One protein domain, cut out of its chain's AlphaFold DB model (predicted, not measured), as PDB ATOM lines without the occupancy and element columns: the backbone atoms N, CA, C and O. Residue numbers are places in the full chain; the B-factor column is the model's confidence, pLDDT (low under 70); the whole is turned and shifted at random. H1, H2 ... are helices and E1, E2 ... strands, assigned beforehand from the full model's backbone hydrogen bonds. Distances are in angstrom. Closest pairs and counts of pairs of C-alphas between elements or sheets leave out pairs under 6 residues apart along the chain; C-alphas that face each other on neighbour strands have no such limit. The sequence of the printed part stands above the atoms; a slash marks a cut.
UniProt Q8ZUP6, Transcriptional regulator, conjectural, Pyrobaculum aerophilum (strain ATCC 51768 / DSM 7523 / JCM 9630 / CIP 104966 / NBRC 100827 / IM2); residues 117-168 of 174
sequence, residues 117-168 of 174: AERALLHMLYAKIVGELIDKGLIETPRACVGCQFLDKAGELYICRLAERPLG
ATOM      1  N   ALA A 117     223.401 155.773  75.724       88.19
ATOM      2  CA  ALA A 117     222.851 154.507  76.202       88.19
ATOM      3  C   ALA A 117     223.285 154.207  77.646       88.19
ATOM      4  O   ALA A 117     222.460 153.811  78.467       88.19
ATOM      5  N   GLU A 118     224.548 154.468  77.984       93.06
ATOM      6  CA  GLU A 118     225.078 154.314  79.343       93.06
ATOM      7  C   GLU A 118     224.378 155.249  80.332       93.06
ATOM      8  O   GLU A 118     223.958 154.804  81.399       93.06
ATOM      9  N   ARG A 119     224.186 156.527  79.975       89.00
ATOM     10  CA  ARG A 119     223.448 157.478  80.824       89.00
ATOM     11  C   ARG A 119     221.991 157.071  81.011       89.00
ATOM     12  O   ARG A 119     221.478 157.154  82.123       89.00
ATOM     13  N   ALA A 120     221.328 156.621  79.946       85.25
ATOM     14  CA  ALA A 120     219.947 156.152  80.019       85.25
ATOM     15  C   ALA A 120     219.821 154.923  80.934       85.25
ATOM     16  O   ALA A 120     218.952 154.893  81.809       85.25
ATOM     17  N   LEU A 121     220.728 153.949  80.790       89.12
ATOM     18  CA  LEU A 121     220.789 152.772  81.653       89.12
ATOM     19  C   LEU A 121     221.053 153.164  83.111       89.12
ATOM     20  O   LEU A 121     220.350 152.695  84.004       89.12
ATOM     21  N   LEU A 122     222.012 154.059  83.355       89.75
ATOM     22  CA  LEU A 122     222.335 154.556  84.690       89.75
ATOM     23  C   LEU A 122     221.109 155.194  85.354       89.75
ATOM     24  O   LEU A 122     220.745 154.810  86.464       89.75
ATOM     25  N   HIS A 123     220.437 156.119  84.663       85.12
ATOM     26  CA  HIS A 123     219.225 156.757  85.173       85.12
ATOM     27  C   HIS A 123     218.130 155.734  85.496       85.12
ATOM     28  O   HIS A 123     217.506 155.831  86.551       85.12
ATOM     29  N   MET A 124     217.916 154.739  84.629       85.19
ATOM     30  CA  MET A 124     216.906 153.702  84.845       85.19
ATOM     31  C   MET A 124     217.227 152.828  86.064       85.19
ATOM     32  O   MET A 124     216.353 152.593  86.899       85.19
ATOM     33  N   LEU A 125     218.483 152.403  86.221       89.69
ATOM     34  CA  LEU A 125     218.913 151.596  87.364       89.69
ATOM     35  C   LEU A 125     218.812 152.375  88.683       89.69
ATOM     36  O   LEU A 125     218.268 151.854  89.656       89.69
ATOM     37  N   TYR A 126     219.257 153.635  88.715       88.38
ATOM     38  CA  TYR A 126     219.117 154.481  89.904       88.38
ATOM     39  C   TYR A 126     217.652 154.767  90.241       88.38
ATOM     40  O   TYR A 126     217.288 154.714  91.413       88.38
ATOM     41  N   ALA A 127     216.795 155.012  89.245       84.44
ATOM     42  CA  ALA A 127     215.366 155.210  89.472       84.44
ATOM     43  C   ALA A 127     214.709 153.974  90.112       84.44
ATOM     44  O   ALA A 127     213.905 154.121  91.032       84.44
ATOM     45  N   LYS A 128     215.093 152.761  89.687       85.56
ATOM     46  CA  LYS A 128     214.632 151.509  90.310       85.56
ATOM     47  C   LYS A 128     215.099 151.384  91.759       85.56
ATOM     48  O   LYS A 128     214.278 151.104  92.625       85.56
ATOM     49  N   ILE A 129     216.383 151.633  92.028       89.19
ATOM     50  CA  ILE A 129     216.945 151.568  93.388       89.19
ATOM     51  C   ILE A 129     216.252 152.580  94.308       89.19
ATOM     52  O   ILE A 129     215.807 152.220  95.392       89.19
ATOM     53  N   VAL A 130     216.110 153.833  93.869       84.94
ATOM     54  CA  VAL A 130     215.427 154.885  94.636       84.94
ATOM     55  C   VAL A 130     213.964 154.518  94.888       84.94
ATOM     56  O   VAL A 130     213.490 154.693  96.005       84.94
ATOM     57  N   GLY A 131     213.266 153.969  93.889       82.25
ATOM     58  CA  GLY A 131     211.891 153.500  94.056       82.25
ATOM     59  C   GLY A 131     211.753 152.418  95.126       82.25
ATOM     60  O   GLY A 131     210.898 152.538  95.995       82.25
ATOM     61  N   GLU A 132     212.643 151.424  95.139       87.12
ATOM     62  CA  GLU A 132     212.659 150.385  96.181       87.12
ATOM     63  C   GLU A 132     212.905 150.950  97.588       87.12
ATOM     64  O   GLU A 132     212.301 150.498  98.561       87.12
ATOM     65  N   LEU A 133     213.782 151.952  97.716       86.44
ATOM     66  CA  LEU A 133     214.043 152.601  99.003       86.44
ATOM     67  C   LEU A 133     212.826 153.398  99.498       86.44
ATOM     68  O   LEU A 133     212.531 153.370 100.694       86.44
ATOM     69  N   ILE A 134     212.113 154.072  98.591       81.31
ATOM     70  CA  ILE A 134     210.874 154.801  98.904       81.31
ATOM     71  C   ILE A 134     209.777 153.827  99.338       81.31
ATOM     72  O   ILE A 134     209.149 154.037 100.371       81.31
ATOM     73  N   ASP A 135     209.571 152.741  98.592       81.38
ATOM     74  CA  ASP A 135     208.503 151.775  98.872       81.38
ATOM     75  C   ASP A 135     208.715 151.050 100.209       81.38
ATOM     76  O   ASP A 135     207.754 150.720 100.905       81.38
ATOM     77  N   LYS A 136     209.976 150.866 100.615       84.94
ATOM     78  CA  LYS A 136     210.347 150.350 101.943       84.94
ATOM     79  C   LYS A 136     210.289 151.404 103.056       84.94
ATOM     80  O   LYS A 136     210.573 151.071 104.204       84.94
ATOM     81  N   GLY A 137     209.960 152.658 102.741       80.44
ATOM     82  CA  GLY A 137     209.922 153.763 103.701       80.44
ATOM     83  C   GLY A 137     211.295 154.151 104.256       80.44
ATOM     84  O   GLY A 137     211.371 154.760 105.320       80.44
ATOM     85  N   LEU A 138     212.380 153.783 103.566       82.00
ATOM     86  CA  LEU A 138     213.750 154.058 104.009       82.00
ATOM     87  C   LEU A 138     214.179 155.497 103.699       82.00
ATOM     88  O   LEU A 138     215.035 156.035 104.397       82.00
ATOM     89  N   ILE A 139     213.598 156.118 102.665       79.31
ATOM     90  CA  ILE A 139     213.830 157.520 102.289       79.31
ATOM     91  C   ILE A 139     212.524 158.194 101.838       79.31
ATOM     92  O   ILE A 139     211.623 157.535 101.321       79.31
ATOM     93  N   GLU A 140     212.440 159.521 101.981       75.06
ATOM     94  CA  GLU A 140     211.419 160.332 101.299       75.06
ATOM     95  C   GLU A 140     211.766 160.491  99.801       75.06
ATOM     96  O   GLU A 140     212.918 160.320  99.392       75.06
ATOM     97  N   THR A 141     210.784 160.848  98.963       74.94
ATOM     98  CA  THR A 141     211.007 161.090  97.527       74.94
ATOM     99  C   THR A 141     212.024 162.223  97.307       74.94
ATOM    100  O   THR A 141     211.734 163.371  97.657       74.94
ATOM    101  N   PRO A 142     213.190 161.965  96.679       74.69
ATOM    102  CA  PRO A 142     214.195 163.003  96.467       74.69
ATOM    103  C   PRO A 142     213.673 164.136  95.576       74.69
ATOM    104  O   PRO A 142     212.988 163.891  94.580       74.69
ATOM    105  N   ARG A 143     214.080 165.390  95.835       69.56
ATOM    106  CA  ARG A 143     213.708 166.532  94.969       69.56
ATOM    107  C   ARG A 143     214.153 166.369  93.514       69.56
ATOM    108  O   ARG A 143     213.498 166.904  92.624       69.56
ATOM    109  N   ALA A 144     215.227 165.618  93.267       71.25
ATOM    110  CA  ALA A 144     215.664 165.271  91.916       71.25
ATOM    111  C   ALA A 144     214.592 164.488  91.130       71.25
ATOM    112  O   ALA A 144     214.485 164.657  89.920       71.25
ATOM    113  N   CYS A 145     213.763 163.686  91.809       72.44
ATOM    114  CA  CYS A 145     212.646 162.978  91.188       72.44
ATOM    115  C   CYS A 145     211.454 163.910  90.936       72.44
ATOM    116  O   CYS A 145     210.832 163.807  89.888       72.44
ATOM    117  N   VAL A 146     211.166 164.853  91.843       68.19
ATOM    118  CA  VAL A 146     209.997 165.756  91.758       68.19
ATOM    119  C   VAL A 146     210.025 166.668  90.519       68.19
ATOM    120  O   VAL A 146     208.973 167.024  90.004       68.19
ATOM    121  N   GLY A 147     211.213 167.024  90.017       65.69
ATOM    122  CA  GLY A 147     211.392 167.777  88.765       65.69
ATOM    123  C   GLY A 147     211.744 166.917  87.545       65.69
ATOM    124  O   GLY A 147     212.150 167.455  86.518       65.69
ATOM    125  N   CYS A 148     211.673 165.589  87.660       76.12
ATOM    126  CA  CYS A 148     212.068 164.673  86.598       76.12
ATOM    127  C   CYS A 148     210.974 164.571  85.526       76.12
ATOM    128  O   CYS A 148     209.827 164.276  85.843       76.12
ATOM    129  N   GLN A 149     211.338 164.704  84.245       80.38
ATOM    130  CA  GLN A 149     210.404 164.564  83.111       80.38
ATOM    131  C   GLN A 149     209.715 163.186  83.028       80.38
ATOM    132  O   GLN A 149     208.679 163.024  82.382       80.38
ATOM    133  N   PHE A 150     210.303 162.174  83.674       81.69
ATOM    134  CA  PHE A 150     209.759 160.820  83.726       81.69
ATOM    135  C   PHE A 150     208.800 160.600  84.903       81.69
ATOM    136  O   PHE A 150     208.241 159.510  85.002       81.69
ATOM    137  N   LEU A 151     208.632 161.577  85.800       78.62
ATOM    138  CA  LEU A 151     207.713 161.484  86.927       78.62
ATOM    139  C   LEU A 151     206.335 162.029  86.529       78.62
ATOM    140  O   LEU A 151     206.185 163.225  86.299       78.62
ATOM    141  N   ASP A 152     205.328 161.160  86.503       79.94
ATOM    142  CA  ASP A 152     203.928 161.544  86.326       79.94
ATOM    143  C   ASP A 152     203.172 161.476  87.654       79.94
ATOM    144  O   ASP A 152     203.475 160.656  88.523       79.94
ATOM    145  N   LYS A 153     202.150 162.320  87.807       77.62
ATOM    146  CA  LYS A 153     201.217 162.263  88.936       77.62
ATOM    147  C   LYS A 153     199.926 161.574  88.495       77.62
ATOM    148  O   LYS A 153     199.214 162.095  87.640       77.62
ATOM    149  N   ALA A 154     199.604 160.441  89.111       74.31
ATOM    150  CA  ALA A 154     198.371 159.692  88.890       74.31
ATOM    151  C   ALA A 154     197.544 159.676  90.187       74.31
ATOM    152  O   ALA A 154     197.654 158.774  91.018       74.31
ATOM    153  N   GLY A 155     196.737 160.722  90.390       74.50
ATOM    154  CA  GLY A 155     195.970 160.913  91.626       74.50
ATOM    155  C   GLY A 155     196.873 161.173  92.840       74.50
ATOM    156  O   GLY A 155     197.624 162.149  92.856       74.50
ATOM    157  N   GLU A 156     196.792 160.299  93.849       66.50
ATOM    158  CA  GLU A 156     197.618 160.322  95.074       66.50
ATOM    159  C   GLU A 156     198.969 159.594  94.915       66.50
ATOM    160  O   GLU A 156     199.776 159.555  95.845       66.50
ATOM    161  N   LEU A 157     199.215 158.980  93.754       67.38
ATOM    162  CA  LEU A 157     200.434 158.234  93.457       67.38
ATOM    163  C   LEU A 157     201.303 158.989  92.453       67.38
ATOM    164  O   LEU A 157     200.811 159.743  91.609       67.38
ATOM    165  N   TYR A 158     202.606 158.742  92.526       74.50
ATOM    166  CA  TYR A 158     203.541 159.150  91.488       74.50
ATOM    167  C   TYR A 158     203.938 157.927  90.671       74.50
ATOM    168  O   TYR A 158     204.058 156.837  91.215       74.50
ATOM    169  N   ILE A 159     204.136 158.090  89.368       80.62
ATOM    170  CA  ILE A 159     204.581 157.034  88.458       80.62
ATOM    171  C   ILE A 159     205.925 157.452  87.881       80.62
ATOM    172  O   ILE A 159     206.047 158.518  87.284       80.62
ATOM    173  N   CYS A 160     206.943 156.609  88.037       81.38
ATOM    174  CA  CYS A 160     208.197 156.769  87.320       81.38
ATOM    175  C   CYS A 160     208.100 156.013  85.994       81.38
ATOM    176  O   CYS A 160     208.253 154.794  85.971       81.38
ATOM    177  N   ARG A 161     207.887 156.726  84.882       83.12
ATOM    178  CA  ARG A 161     207.844 156.133  83.534       83.12
ATOM    179  C   ARG A 161     209.158 155.476  83.129       83.12
ATOM    180  O   ARG A 161     209.145 154.510  82.385       83.12
ATOM    181  N   LEU A 162     210.287 155.963  83.648       80.50
ATOM    182  CA  LEU A 162     211.601 155.381  83.366       80.50
ATOM    183  C   LEU A 162     211.806 154.023  84.054       80.50
ATOM    184  O   LEU A 162     212.492 153.155  83.525       80.50
ATOM    185  N   ALA A 163     211.237 153.856  85.248       77.00
ATOM    186  CA  ALA A 163     211.285 152.604  85.997       77.00
ATOM    187  C   ALA A 163     210.020 151.749  85.799       77.00
ATOM    188  O   ALA A 163     209.927 150.689  86.413       77.00
ATOM    189  N   GLU A 164     209.077 152.225  84.978       81.31
ATOM    190  CA  GLU A 164     207.790 151.597  84.658       81.31
ATOM    191  C   GLU A 164     207.005 151.140  85.903       81.31
ATOM    192  O   GLU A 164     206.436 150.052  85.942       81.31
ATOM    193  N   ARG A 165     206.985 151.970  86.956       76.31
ATOM    194  CA  ARG A 165     206.370 151.613  88.247       76.31
ATOM    195  C   ARG A 165     205.754 152.806  88.980       76.31
ATOM    196  O   ARG A 165     206.221 153.936  88.792       76.31
ATOM    197  N   PRO A 166     204.774 152.579  89.872       74.06
ATOM    198  CA  PRO A 166     204.431 153.562  90.887       74.06
ATOM    199  C   PRO A 166     205.614 153.765  91.846       74.06
ATOM    200  O   PRO A 166     206.350 152.832  92.164       74.06
ATOM    201  N   LEU A 167     205.791 154.999  92.296       69.19
ATOM    202  CA  LEU A 167     206.563 155.357  93.475       69.19
ATOM    203  C   LEU A 167     205.547 155.587  94.599       69.19
ATOM    204  O   LEU A 167     204.533 156.258  94.366       69.19
ATOM    205  N   GLY A 168     205.787 155.012  95.785       61.47
ATOM    206  CA  GLY A 168     204.913 155.170  96.953       61.47
ATOM    207  C   GLY A 168     204.483 156.623  97.199       61.47
ATOM    208  O   GLY A 168     205.164 157.550  96.759       61.47
TER     209      GLY A 168
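AT A GLANCE: This is residues 117 to 168 of the 174 residues of the protein "Transcriptional regulator, conjectural" of Pyrobaculum aerophilum (strain ATCC 51768 / DSM 7523 / JCM 9630 / CIP 104966 / NBRC 100827 / IM2) (UniProt Q8ZUP6). One long helix, H1, packs with its residues 124 to 135 on the E3 and E2 part of a small three-stranded sheet, a meander in which each strand is the antiparallel neighbour of the one before. Between helix and sheet, the backbone loops round through the very short helix H2, which only grazes the sheet. The printed part has 52 residues, with named elements in the order H1 H2 E1 E2 E3, sheet order E1 - E2 - E3, and class mixed, helices and strands. It is compact, with a radius of gyration of the C-alphas of 10.4 A and spans of 32 by 22 by 18 A.

HOW THE PARTS SIT: H1, residues 117 to 135, has every O i to N i+4 pair within hydrogen-bond range; H2, residues 143 to 146, is too short for such a pair, but its one O i to N i+3 pair is within range. H1 and H2 are only just apart, at 8.4 A. E1, residues 151 to 154, and E2, residues 157 to 160, form a hairpin at 148 degrees, with N 152 and O 159 2.8 A apart. E2 and E3, residues 165 to 167, form another at 128 degrees, with N 167 and O 158 2.7 A apart. H1 and this sheet make two layers, a helix on one face of a sheet; the closest C-alphas of H1 and E3 are those of Gly 131 and Leu 167, 5.7 A apart. H2 only grazes the sheet, with its residues 145 to 146; its closest C-alphas with E1 are those of Cys 145 and Leu 151, 6.7 A apart.

IN THESE COORDINATES: H1 begins at C-alpha 117 (222.851, 154.507, 76.202) and is 27.0 A long; H2 is 5.0 A. E1 is 9.7 A, E2 10.0 A and E3 6.4 A, ending at C-alpha 167 (206.563, 155.357, 93.475).

THE WHOLE: The C-alphas farthest apart are those of Glu 118 and Gly 155, 32.3 A. The printed part has no cut and no long link. Its mean pLDDT is 79.6; residues 143, 146 to 147, 156 to 157 and 167 to 168 are under 70.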